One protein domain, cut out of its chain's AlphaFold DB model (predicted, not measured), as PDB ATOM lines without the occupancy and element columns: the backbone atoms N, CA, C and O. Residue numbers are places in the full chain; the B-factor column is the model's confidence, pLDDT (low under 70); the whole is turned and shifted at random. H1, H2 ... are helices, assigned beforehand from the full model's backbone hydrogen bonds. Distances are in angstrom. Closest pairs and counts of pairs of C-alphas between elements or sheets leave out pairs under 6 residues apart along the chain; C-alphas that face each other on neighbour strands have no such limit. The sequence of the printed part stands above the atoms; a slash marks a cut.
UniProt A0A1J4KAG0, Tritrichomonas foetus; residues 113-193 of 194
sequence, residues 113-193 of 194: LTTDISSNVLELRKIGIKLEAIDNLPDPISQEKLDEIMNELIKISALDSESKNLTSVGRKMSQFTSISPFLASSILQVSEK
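This is residues 113 to 193 of the 194 residues of a protein of Tritrichomonas foetus (UniProt A0A1J4KAG0). What shape do these atoms make? An elongated body is built on two helices, H2 and H4, that run the same way at 4 degrees and are offset along the long axis, the last part of H2 near the first residue of H4. H1 stands crosswise to both, and the short H3 tilts steeply between the last residue of H1 and H4, while residues 133 to 138, in the link from H1 to H2, stick out at one end. What is it made of, and how tightly? The printed part has 81 residues with four named helices, in the order H1, H2, H3, H4, and no named strand; the class is all helix, though under half of the residues, 39, are in named elements. It is compact, with a radius of gyration of the C-alphas of 12.5 A, and spans 43 by 26 by 21 A.

What does the first helix meet? H1, residues 118 to 126, only just touches H2, residues 143 to 155, with 3 pairs of C-alphas within 8 A, on the H2 side residues 149 to 153 alone. Their closest C-alphas, of Ser 118 and Ile 149, are 6.3 A apart, and their lines are about perpendicular at 79 degrees. What comes near the other end of H1? H3, residues 168 to 173, only just touches it, with 3 pairs within 8 A; the closest C-alphas are those of Lys 126 and Arg 171, 7.2 A apart, at a steep tilt of 50 degrees, opposite ways. H2 and H3 are only just apart, at 8.4 A. Where does H4 stand? H4, residues 181 to 191, touches H3, closest at the C-alphas of Met 173 and Ala 184, 5.4 A, at a steep tilt of 69 degrees, only just short of about perpendicular, opposite ways. H2 and H4 are close but not clearly touching, with the C-alphas of Leu 153 and Pro 181 closest at 7.7 A. Are the backbones well formed? In H1, H2, H3 and H4 every O i to N i+4 pair is within hydrogen-bond range.

Where does the first helix begin? C-alpha 118 of H1 is at (41.603, -42.029, -36.387), and H1 measures 12.5 A from first to last C-alpha. How long are the others? H2 measures 18.2 A, H3 8.9 A and H4 15.0 A. Where does H4 end? C-alpha 191 is at (25.334, -56.228, -35.147).

How large is it? The two C-alphas farthest apart, of Pro 138 and Lys 193, are 43.5 A apart. Which links are long? H1 to H2, with 16 residues, and H2 to H3, with 12, are long, and H3 to H4, with 7, is short. Is anything missing or uncertain? The printed part has no cut, its mean pLDDT is 92.4, and no printed residue is under 70.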
ATOM      1  N   LEU A 113      46.398 -31.504 -35.483       89.25
ATOM      2  CA  LEU A 113      46.939 -31.550 -34.121       89.25
ATOM      3  C   LEU A 113      45.863 -31.461 -33.030       89.25
ATOM      4  O   LEU A 113      46.158 -31.716 -31.866       89.25
ATOM      5  N   THR A 114      44.638 -31.059 -33.373       85.25
ATOM      6  CA  THR A 114      43.583 -30.742 -32.391       85.25
ATOM      7  C   THR A 114      42.325 -31.594 -32.531       85.25
ATOM      8  O   THR A 114      41.445 -31.527 -31.674       85.25
ATOM      9  N   THR A 115      42.195 -32.358 -33.616       87.06
ATOM     10  CA  THR A 115      41.030 -33.208 -33.894       87.06
ATOM     11  C   THR A 115      41.391 -34.689 -33.870       87.06
ATOM     12  O   THR A 115      42.550 -35.054 -34.042       87.06
ATOM     13  N   ASP A 116      40.383 -35.547 -33.718       88.00
ATOM     14  CA  ASP A 116      40.538 -36.983 -33.955       88.00
ATOM     15  C   ASP A 116      40.862 -37.239 -35.431       88.00
ATOM     16  O   ASP A 116      40.092 -36.852 -36.313       88.00
ATOM     17  N   ILE A 117      41.983 -37.904 -35.694       91.75
ATOM     18  CA  ILE A 117      42.406 -38.302 -37.043       91.75
ATOM     19  C   ILE A 117      42.315 -39.820 -37.255       91.75
ATOM     20  O   ILE A 117      42.769 -40.329 -38.279       91.75
ATOM     21  N   SER A 118      41.716 -40.566 -36.322       92.62
ATOM     22  CA  SER A 118      41.603 -42.029 -36.387       92.62
ATOM     23  C   SER A 118      40.902 -42.498 -37.665       92.62
ATOM     24  O   SER A 118      41.359 -43.435 -38.322       92.62
ATOM     25  N   SER A 119      39.831 -41.809 -38.082       92.69
ATOM     26  CA  SER A 119      39.161 -42.088 -39.362       92.69
ATOM     27  C   SER A 119      40.087 -41.866 -40.559       92.69
ATOM     28  O   SER A 119      40.119 -42.696 -41.467       92.69
ATOM     29  N   ASN A 120      40.882 -40.790 -40.547       93.50
ATOM     30  CA  ASN A 120      41.844 -40.498 -41.610       93.50
ATOM     31  C   ASN A 120      42.935 -41.571 -41.685       93.50
ATOM     32  O   ASN A 120      43.308 -41.980 -42.782       93.50
ATOM     33  N   VAL A 121      43.411 -42.078 -40.542       94.88
ATOM     34  CA  VAL A 121      44.373 -43.191 -40.498       94.88
ATOM     35  C   VAL A 121      43.796 -44.433 -41.178       94.88
ATOM     36  O   VAL A 121      44.483 -45.048 -41.996       94.88
ATOM     37  N   LEU A 122      42.539 -44.798 -40.893       95.12
ATOM     38  CA  LEU A 122      41.894 -45.948 -41.538       95.12
ATOM     39  C   LEU A 122      41.680 -45.731 -43.042       95.12
ATOM     40  O   LEU A 122      41.902 -46.653 -43.829       95.12
ATOM     41  N   GLU A 123      41.277 -44.528 -43.451       93.75
ATOM     42  CA  GLU A 123      41.059 -44.183 -44.858       93.75
ATOM     43  C   GLU A 123      42.362 -44.221 -45.669       93.75
ATOM     44  O   GLU A 123      42.416 -44.858 -46.723       93.75
ATOM     45  N   LEU A 124      43.440 -43.632 -45.143       94.44
ATOM     46  CA  LEU A 124      44.765 -43.696 -45.761       94.44
ATOM     47  C   LEU A 124      45.264 -45.141 -45.846       94.44
ATOM     48  O   LEU A 124      45.713 -45.586 -46.905       94.44
ATOM     49  N   ARG A 125      45.097 -45.928 -44.776       94.38
ATOM     50  CA  ARG A 125      45.508 -47.339 -44.770       94.38
ATOM     51  C   ARG A 125      44.751 -48.160 -45.811       94.38
ATOM     52  O   ARG A 125      45.329 -49.065 -46.412       94.38
ATOM     53  N   LYS A 126      43.474 -47.845 -46.056       92.94
ATOM     54  CA  LYS A 126      42.621 -48.525 -47.048       92.94
ATOM     55  C   LYS A 126      43.166 -48.384 -48.466       92.94
ATOM     56  O   LYS A 126      43.037 -49.327 -49.246       92.94
ATOM     57  N   ILE A 127      43.796 -47.251 -48.773       93.69
ATOM     58  CA  ILE A 127      44.456 -46.989 -50.060       93.69
ATOM     59  C   ILE A 127      45.957 -47.327 -50.053       93.69
ATOM     60  O   ILE A 127      46.654 -47.037 -51.018       93.69
ATOM     61  N   GLY A 128      46.456 -47.968 -48.990       93.44
ATOM     62  CA  GLY A 128      47.845 -48.426 -48.885       93.44
ATOM     63  C   GLY A 128      48.835 -47.387 -48.354       93.44
ATOM     64  O   GLY A 128      50.038 -47.629 -48.408       93.44
ATOM     65  N   ILE A 129      48.360 -46.257 -47.823       94.94
ATOM     66  CA  ILE A 129      49.200 -45.196 -47.255       94.94
ATOM     67  C   ILE A 129      49.258 -45.336 -45.729       94.94
ATOM     68  O   ILE A 129      48.233 -45.456 -45.057       94.94
ATOM     69  N   LYS A 130      50.469 -45.304 -45.170       94.69
ATOM     70  CA  LYS A 130      50.715 -45.293 -43.723       94.69
ATOM     71  C   LYS A 130      51.032 -43.864 -43.291       94.69
ATOM     72  O   LYS A 130      52.082 -43.352 -43.664       94.69
ATOM     73  N   LEU A 131      50.124 -43.221 -42.552       94.25
ATOM     74  CA  LEU A 131      50.293 -41.832 -42.102       94.25
ATOM     75  C   LEU A 131      51.573 -41.663 -41.270       94.25
ATOM     76  O   LEU A 131      52.278 -40.676 -41.430       94.25
ATOM     77  N   GLU A 132      51.901 -42.659 -40.449       92.94
ATOM     78  CA  GLU A 132      53.104 -42.700 -39.614       92.94
ATOM     79  C   GLU A 132      54.418 -42.835 -40.398       92.94
ATOM     80  O   GLU A 132      55.484 -42.748 -39.805       92.94
ATOM     81  N   ALA A 133      54.354 -43.080 -41.709       93.00
ATOM     82  CA  ALA A 133      55.521 -43.147 -42.585       93.00
ATOM     83  C   ALA A 133      55.684 -41.882 -43.454       93.00
ATOM     84  O   ALA A 133      56.490 -41.878 -44.381       93.00
ATOM     85  N   ILE A 134      54.872 -40.840 -43.224       92.94
ATOM     86  CA  ILE A 134      54.945 -39.576 -43.964       92.94
ATOM     87  C   ILE A 134      55.815 -38.587 -43.186       92.94
ATOM     88  O   ILE A 134      55.361 -37.967 -42.227       92.94
ATOM     89  N   ASP A 135      57.045 -38.382 -43.654       90.56
ATOM     90  CA  ASP A 135      58.041 -37.556 -42.954       90.56
ATOM     91  C   ASP A 135      57.935 -36.046 -43.250       90.56
ATOM     92  O   ASP A 135      58.621 -35.234 -42.635       90.56
ATOM     93  N   ASN A 136      57.105 -35.643 -44.216       92.69
ATOM     94  CA  ASN A 136      57.053 -34.275 -44.745       92.69
ATOM     95  C   ASN A 136      55.658 -33.632 -44.674       92.69
ATOM     96  O   ASN A 136      55.282 -32.849 -45.553       92.69
ATOM     97  N   LEU A 137      54.880 -33.957 -43.639       93.50
ATOM     98  CA  LEU A 137      53.615 -33.271 -43.375       93.50
ATOM     99  C   LEU A 137      53.858 -31.763 -43.151       93.50
ATOM    100  O   LEU A 137      54.778 -31.413 -42.412       93.50
ATOM    101  N   PRO A 138      53.037 -30.865 -43.739       94.19
ATOM    102  CA  PRO A 138      53.149 -29.422 -43.500       94.19
ATOM    103  C   PRO A 138      53.066 -29.063 -42.014       94.19
ATOM    104  O   PRO A 138      53.802 -28.204 -41.539       94.19
ATOM    105  N   ASP A 139      52.191 -29.775 -41.303       93.44
ATOM    106  CA  ASP A 139      51.984 -29.678 -39.866       93.44
ATOM    107  C   ASP A 139      52.307 -31.052 -39.246       93.44
ATOM    108  O   ASP A 139      51.468 -31.959 -39.296       93.44
ATOM    109  N   PRO A 140      53.535 -31.260 -38.732       91.69
ATOM    110  CA  PRO A 140      53.985 -32.566 -38.263       91.69
ATOM    111  C   PRO A 140      53.284 -32.974 -36.965       91.69
ATOM    112  O   PRO A 140      53.158 -32.186 -36.029       91.69
ATOM    113  N   ILE A 141      52.875 -34.240 -36.900       93.25
ATOM    114  CA  ILE A 141      52.298 -34.862 -35.704       93.25
ATOM    115  C   ILE A 141      53.436 -35.513 -34.909       93.25
ATOM    116  O   ILE A 141      54.330 -36.119 -35.500       93.25
ATOM    117  N   SER A 142      53.421 -35.413 -33.576       91.62
ATOM    118  CA  SER A 142      54.411 -36.115 -32.754       91.62
ATOM    119  C   SER A 142      54.256 -37.635 -32.877       91.62
ATOM    120  O   SER A 142      53.144 -38.159 -32.972       91.62
ATOM    121  N   GLN A 143      55.380 -38.355 -32.829       91.38
ATOM    122  CA  GLN A 143      55.373 -39.819 -32.890       91.38
ATOM    123  C   GLN A 143      54.555 -40.433 -31.745       91.38
ATOM    124  O   GLN A 143      53.790 -41.359 -31.974       91.38
ATOM    125  N   GLU A 144      54.646 -39.856 -30.544       92.06
ATOM    126  CA  GLU A 144      53.851 -40.249 -29.376       92.06
ATOM    127  C   GLU A 144      52.345 -40.193 -29.666       92.06
ATOM    128  O   GLU A 144      51.634 -41.172 -29.449       92.06
ATOM    129  N   LYS A 145      51.866 -39.092 -30.261       90.50
ATOM    130  CA  LYS A 145      50.452 -38.925 -30.613       90.50
ATOM    131  C   LYS A 145      50.007 -39.926 -31.681       90.50
ATOM    132  O   LYS A 145      48.891 -40.441 -31.610       90.50
ATOM    133  N   LEU A 146      50.857 -40.209 -32.669       92.88
ATOM    134  CA  LEU A 146      50.578 -41.235 -33.677       92.88
ATOM    135  C   LEU A 146      50.512 -42.627 -33.049       92.88
ATOM    136  O   LEU A 146      49.580 -43.374 -33.335       92.88
ATOM    137  N   ASP A 147      51.456 -42.969 -32.177       92.94
ATOM    138  CA  ASP A 147      51.486 -44.264 -31.500       92.94
ATOM    139  C   ASP A 147      50.265 -44.457 -30.592       92.94
ATOM    140  O   ASP A 147      49.678 -45.539 -30.589       92.94
ATOM    141  N   GLU A 148      49.815 -43.416 -29.886       91.81
ATOM    142  CA  GLU A 148      48.557 -43.429 -29.126       91.81
ATOM    143  C   GLU A 148      47.355 -43.792 -30.007       91.81
ATOM    144  O   GLU A 148      46.634 -44.745 -29.705       91.81
ATOM    145  N   ILE A 149      47.178 -43.091 -31.130       92.94
ATOM    146  CA  ILE A 149      46.069 -43.323 -32.069       92.94
ATOM    147  C   ILE A 149      46.142 -44.738 -32.652       92.94
ATOM    148  O   ILE A 149      45.141 -45.449 -32.745       92.94
ATOM    149  N   MET A 150      47.343 -45.184 -33.025       95.12
ATOM    150  CA  MET A 150      47.561 -46.533 -33.540       95.12
ATOM    151  C   MET A 150      47.211 -47.596 -32.495       95.12
ATOM    152  O   MET A 150      46.554 -48.584 -32.825       95.12
ATOM    153  N   ASN A 151      47.584 -47.380 -31.232       94.25
ATOM    154  CA  ASN A 151      47.248 -48.273 -30.127       94.25
ATOM    155  C   ASN A 151      45.735 -48.321 -29.866       94.25
ATOM    156  O   ASN A 151      45.194 -49.396 -29.610       94.25
ATOM    157  N   GLU A 152      45.029 -47.195 -29.958       92.38
ATOM    158  CA  GLU A 152      43.564 -47.151 -29.858       92.38
ATOM    159  C   GLU A 152      42.887 -47.938 -30.983       92.38
ATOM    160  O   GLU A 152      42.004 -48.760 -30.725       92.38
ATOM    161  N   LEU A 153      43.353 -47.767 -32.221       95.12
ATOM    162  CA  LEU A 153      42.848 -48.507 -33.376       95.12
ATOM    163  C   LEU A 153      43.116 -50.020 -33.276       95.12
ATOM    164  O   LEU A 153      42.284 -50.820 -33.707       95.12
ATOM    165  N   ILE A 154      44.241 -50.429 -32.683       96.50
ATOM    166  CA  ILE A 154      44.531 -51.841 -32.387       96.50
ATOM    167  C   ILE A 154      43.584 -52.372 -31.301       96.50
ATOM    168  O   ILE A 154      43.032 -53.461 -31.459       96.50
ATOM    169  N   LYS A 155      43.323 -51.606 -30.229       94.31
ATOM    170  CA  LYS A 155      42.402 -52.012 -29.144       94.31
ATOM    171  C   LYS A 155      40.990 -52.309 -29.652       94.31
ATOM    172  O   LYS A 155      40.363 -53.254 -29.183       94.31
ATOM    173  N   ILE A 156      40.504 -51.543 -30.630       93.62
ATOM    174  CA  ILE A 156      39.201 -51.787 -31.270       93.62
ATOM    175  C   ILE A 156      39.277 -52.792 -32.433       93.62
ATOM    176  O   ILE A 156      38.329 -52.931 -33.197       93.62
ATOM    177  N   SER A 157      40.396 -53.504 -32.596       95.69
ATOM    178  CA  SER A 157      40.624 -54.475 -33.677       95.69
ATOM    179  C   SER A 157      40.505 -53.893 -35.091       95.69
ATOM    180  O   SER A 157      40.286 -54.638 -36.046       95.69
ATOM    181  N   ALA A 158      40.652 -52.576 -35.265       96.69
ATOM    182  CA  ALA A 158      40.667 -51.946 -36.585       96.69
ATOM    183  C   ALA A 158      42.002 -52.188 -37.307       96.69
ATOM    184  O   ALA A 158      42.036 -52.373 -38.527       96.69
ATOM    185  N   LEU A 159      43.096 -52.224 -36.545       97.44
ATOM    186  CA  LEU A 159      44.436 -52.530 -37.032       97.44
ATOM    187  C   LEU A 159      44.983 -53.792 -36.368       97.44
ATOM    188  O   LEU A 159      44.709 -54.071 -35.205       97.44
ATOM    189  N   ASP A 160      45.759 -54.546 -37.135       96.25
ATOM    190  CA  ASP A 160      46.500 -55.706 -36.656       96.25
ATOM    191  C   ASP A 160      47.701 -55.266 -35.804       96.25
ATOM    192  O   ASP A 160      48.413 -54.329 -36.174       96.25
ATOM    193  N   SER A 161      47.939 -55.930 -34.670       94.94
ATOM    194  CA  SER A 161      48.951 -55.502 -33.695       94.94
ATOM    195  C   SER A 161      50.388 -55.636 -34.199       94.94
ATOM    196  O   SER A 161      51.243 -54.849 -33.800       94.94
ATOM    197  N   GLU A 162      50.665 -56.610 -35.070       92.94
ATOM    198  CA  GLU A 162      52.015 -56.863 -35.583       92.94
ATOM    199  C   GLU A 162      52.272 -56.085 -36.872       92.94
ATOM    200  O   GLU A 162      53.200 -55.282 -36.975       92.94
ATOM    201  N   SER A 163      51.421 -56.292 -37.874       93.06
ATOM    202  CA  SER A 163      51.597 -55.716 -39.205       93.06
ATOM    203  C   SER A 163      51.167 -54.247 -39.293       93.06
ATOM    204  O   SER A 163      51.514 -53.557 -40.263       93.06
ATOM    205  N   LYS A 164      50.397 -53.762 -38.304       93.69
ATOM    206  CA  LYS A 164      49.742 -52.443 -38.301       93.69
ATOM    207  C   LYS A 164      48.880 -52.213 -39.550       93.69
ATOM    208  O   LYS A 164      48.686 -51.076 -39.983       93.69
ATOM    209  N   ASN A 165      48.410 -53.282 -40.190       95.31
ATOM    210  CA  ASN A 165      47.565 -53.215 -41.380       95.31
ATOM    211  C   ASN A 165      46.083 -53.304 -40.997       95.31
ATOM    212  O   ASN A 165      45.738 -53.754 -39.909       95.31
ATOM    213  N   LEU A 166      45.195 -52.882 -41.904       96.38
ATOM    214  CA  LEU A 166      43.750 -53.011 -41.703       96.38
ATOM    215  C   LEU A 166      43.336 -54.479 -41.569       96.38
ATOM    216  O   LEU A 166      43.583 -55.281 -42.474       96.38
ATOM    217  N   THR A 167      42.616 -54.788 -40.494       96.94
ATOM    218  CA  THR A 167      41.952 -56.084 -40.316       96.94
ATOM    219  C   THR A 167      40.683 -56.171 -41.176       96.94
ATOM    220  O   THR A 167      40.246 -55.191 -41.793       96.94
ATOM    221  N   SER A 168      40.034 -57.338 -41.209       94.69
ATOM    222  CA  SER A 168      38.705 -57.484 -41.824       94.69
ATOM    223  C   SER A 168      37.659 -56.580 -41.156       94.69
ATOM    224  O   SER A 168      36.848 -55.965 -41.853       94.69
ATOM    225  N   VAL A 169      37.713 -56.441 -39.828       94.50
ATOM    226  CA  VAL A 169      36.830 -55.557 -39.057       94.50
ATOM    227  C   VAL A 169      37.166 -54.094 -39.339       94.50
ATOM    228  O   VAL A 169      36.267 -53.320 -39.658       94.50
ATOM    229  N   GLY A 170      38.446 -53.720 -39.354       95.44
ATOM    230  CA  GLY A 170      38.895 -52.373 -39.709       95.44
ATOM    231  C   GLY A 170      38.463 -51.947 -41.108       95.44
ATOM    232  O   GLY A 170      38.057 -50.805 -41.316       95.44
ATOM    233  N   ARG A 171      38.453 -52.876 -42.076       94.69
ATOM    234  CA  ARG A 171      37.895 -52.616 -43.412       94.69
ATOM    235  C   ARG A 171      36.401 -52.304 -43.358       94.69
ATOM    236  O   ARG A 171      35.988 -51.366 -44.036       94.69
ATOM    237  N   LYS A 172      35.609 -53.024 -42.555       94.06
ATOM    238  CA  LYS A 172      34.187 -52.700 -42.334       94.06
ATOM    239  C   LYS A 172      34.035 -51.337 -41.647       94.06
ATOM    240  O   LYS A 172      33.264 -50.512 -42.122       94.06
ATOM    241  N   MET A 173      34.819 -51.056 -40.601       94.81
ATOM    242  CA  MET A 173      34.813 -49.757 -39.911       94.81
ATOM    243  C   MET A 173      35.128 -48.598 -40.866       94.81
ATOM    244  O   MET A 173      34.445 -47.583 -40.840       94.81
ATOM    245  N   SER A 174      36.084 -48.776 -41.786       92.81
ATOM    246  CA  SER A 174      36.455 -47.763 -42.790       92.81
ATOM    247  C   SER A 174      35.351 -47.430 -43.809       92.81
ATOM    248  O   SER A 174      35.531 -46.552 -44.652       92.81
ATOM    249  N   GLN A 175      34.230 -48.161 -43.806       91.06
ATOM    250  CA  GLN A 175      33.059 -47.834 -44.624       91.06
ATOM    251  C   GLN A 175      32.161 -46.787 -43.953       91.06
ATOM    252  O   GLN A 175      31.356 -46.152 -44.632       91.06
ATOM    253  N   PHE A 176      32.305 -46.575 -42.644       90.50
ATOM    254  CA  PHE A 176      31.574 -45.554 -41.911       90.50
ATOM    255  C   PHE A 176      32.261 -44.194 -42.080       90.50
ATOM    256  O   PHE A 176      33.204 -43.864 -41.371       90.50
ATOM    257  N   THR A 177      31.776 -43.383 -43.019       83.69
ATOM    258  CA  THR A 177      32.385 -42.078 -43.348       83.69
ATOM    259  C   THR A 177      31.978 -40.942 -42.411       83.69
ATOM    260  O   THR A 177      32.599 -39.885 -42.425       83.69
ATOM    261  N   SER A 178      30.907 -41.125 -41.634       84.25
ATOM    262  CA  SER A 178      30.256 -40.039 -40.880       84.25
ATOM    263  C   SER A 178      30.341 -40.192 -39.360       84.25
ATOM    264  O   SER A 178      29.796 -39.358 -38.642       84.25
ATOM    265  N   ILE A 179      30.970 -41.258 -38.862       88.12
ATOM    266  CA  ILE A 179      31.126 -41.534 -37.427       88.12
ATOM    267  C   ILE A 179      32.566 -41.957 -37.127       88.12
ATOM    268  O   ILE A 179      33.284 -42.385 -38.029       88.12
ATOM    269  N   SER A 180      32.988 -41.839 -35.867       89.31
ATOM    270  CA  SER A 180      34.336 -42.241 -35.451       89.31
ATOM    271  C   SER A 180      34.522 -43.766 -35.508       89.31
ATOM    272  O   SER A 180      33.540 -44.513 -35.383       89.31
ATOM    273  N   PRO A 181      35.769 -44.266 -35.623       92.12
ATOM    274  CA  PRO A 181      36.043 -45.702 -35.623       92.12
ATOM    275  C   PRO A 181      35.578 -46.394 -34.341       92.12
ATOM    276  O   PRO A 181      35.112 -47.529 -34.384       92.12
ATOM    277  N   PHE A 182      35.624 -45.690 -33.207       90.25
ATOM    278  CA  PHE A 182      35.113 -46.178 -31.928       90.25
ATOM    279  C   PHE A 182      33.602 -46.481 -31.973       90.25
ATOM    280  O   PHE A 182      33.155 -47.563 -31.575       90.25
ATOM    281  N   LEU A 183      32.803 -45.555 -32.515       90.44
ATOM    282  CA  LEU A 183      31.361 -45.762 -32.682       90.44
ATOM    283  C   LEU A 183      31.069 -46.842 -33.727       90.44
ATOM    284  O   LEU A 183      30.204 -47.689 -33.502       90.44
ATOM    285  N   ALA A 184      31.817 -46.862 -34.834       93.31
ATOM    286  CA  ALA A 184      31.705 -47.906 -35.850       93.31
ATOM    287  C   ALA A 184      31.983 -49.300 -35.262       93.31
ATOM    288  O   ALA A 184      31.222 -50.234 -35.508       93.31
ATOM    289  N   SER A 185      33.017 -49.429 -34.425       93.06
ATOM    290  CA  SER A 185      33.335 -50.660 -33.697       93.06
ATOM    291  C   SER A 185      32.181 -51.108 -32.807       93.06
ATOM    292  O   SER A 185      31.790 -52.274 -32.840       93.06
ATOM    293  N   SER A 186      31.606 -50.181 -32.037       92.00
ATOM    294  CA  SER A 186      30.486 -50.472 -31.137       92.00
ATOM    295  C   SER A 186      29.255 -50.972 -31.903       92.00
ATOM    296  O   SER A 186      28.632 -51.954 -31.507       92.00
ATOM    297  N   ILE A 187      28.931 -50.338 -33.036       92.75
ATOM    298  CA  ILE A 187      27.822 -50.753 -33.909       92.75
ATOM    299  C   ILE A 187      28.072 -52.151 -34.479       92.75
ATOM    300  O   ILE A 187      27.188 -53.003 -34.406       92.75
ATOM    301  N   LEU A 188      29.270 -52.404 -35.019       93.31
ATOM    302  CA  LEU A 188      29.618 -53.703 -35.597       93.31
ATOM    303  C   LEU A 188      29.538 -54.820 -34.551       93.31
ATOM    304  O   LEU A 188      28.936 -55.859 -34.814       93.31
ATOM    305  N   GLN A 189      30.052 -54.580 -33.344       90.81
ATOM    306  CA  GLN A 189      30.014 -55.552 -32.253       90.81
ATOM    307  C   GLN A 189      28.583 -55.904 -31.821       90.81
ATOM    308  O   GLN A 189      28.306 -57.050 -31.468       90.81
ATOM    309  N   VAL A 190      27.665 -54.932 -31.833       91.81
ATOM    310  CA  VAL A 190      26.246 -55.185 -31.549       91.81
ATOM    311  C   VAL A 190      25.584 -55.923 -32.711       91.81
ATOM    312  O   VAL A 190      24.819 -56.849 -32.463       91.81
ATOM    313  N   SER A 191      25.904 -55.574 -33.960       90.00
ATOM    314  CA  SER A 191      25.334 -56.228 -35.147       90.00
ATOM    315  C   SER A 191      25.710 -57.703 -35.297       90.00
ATOM    316  O   SER A 191      25.023 -58.424 -35.997       90.00
ATOM    317  N   GLU A 192      26.789 -58.163 -34.661       80.50
ATOM    318  CA  GLU A 192      27.170 -59.583 -34.659       80.50
ATOM    319  C   GLU A 192      26.447 -60.388 -33.564       80.50
ATOM    320  O   GLU A 192      26.472 -61.618 -33.582       80.50
ATOM    321  N   LYS A 193      25.805 -59.709 -32.602       76.69
ATOM    322  CA  LYS A 193      25.042 -60.337 -31.511       76.69
ATOM    323  C   LYS A 193      23.552 -60.518 -31.824       76.69
ATOM    324  O   LYS A 193      22.878 -61.192 -31.046       76.69
TER     325      LYS A 193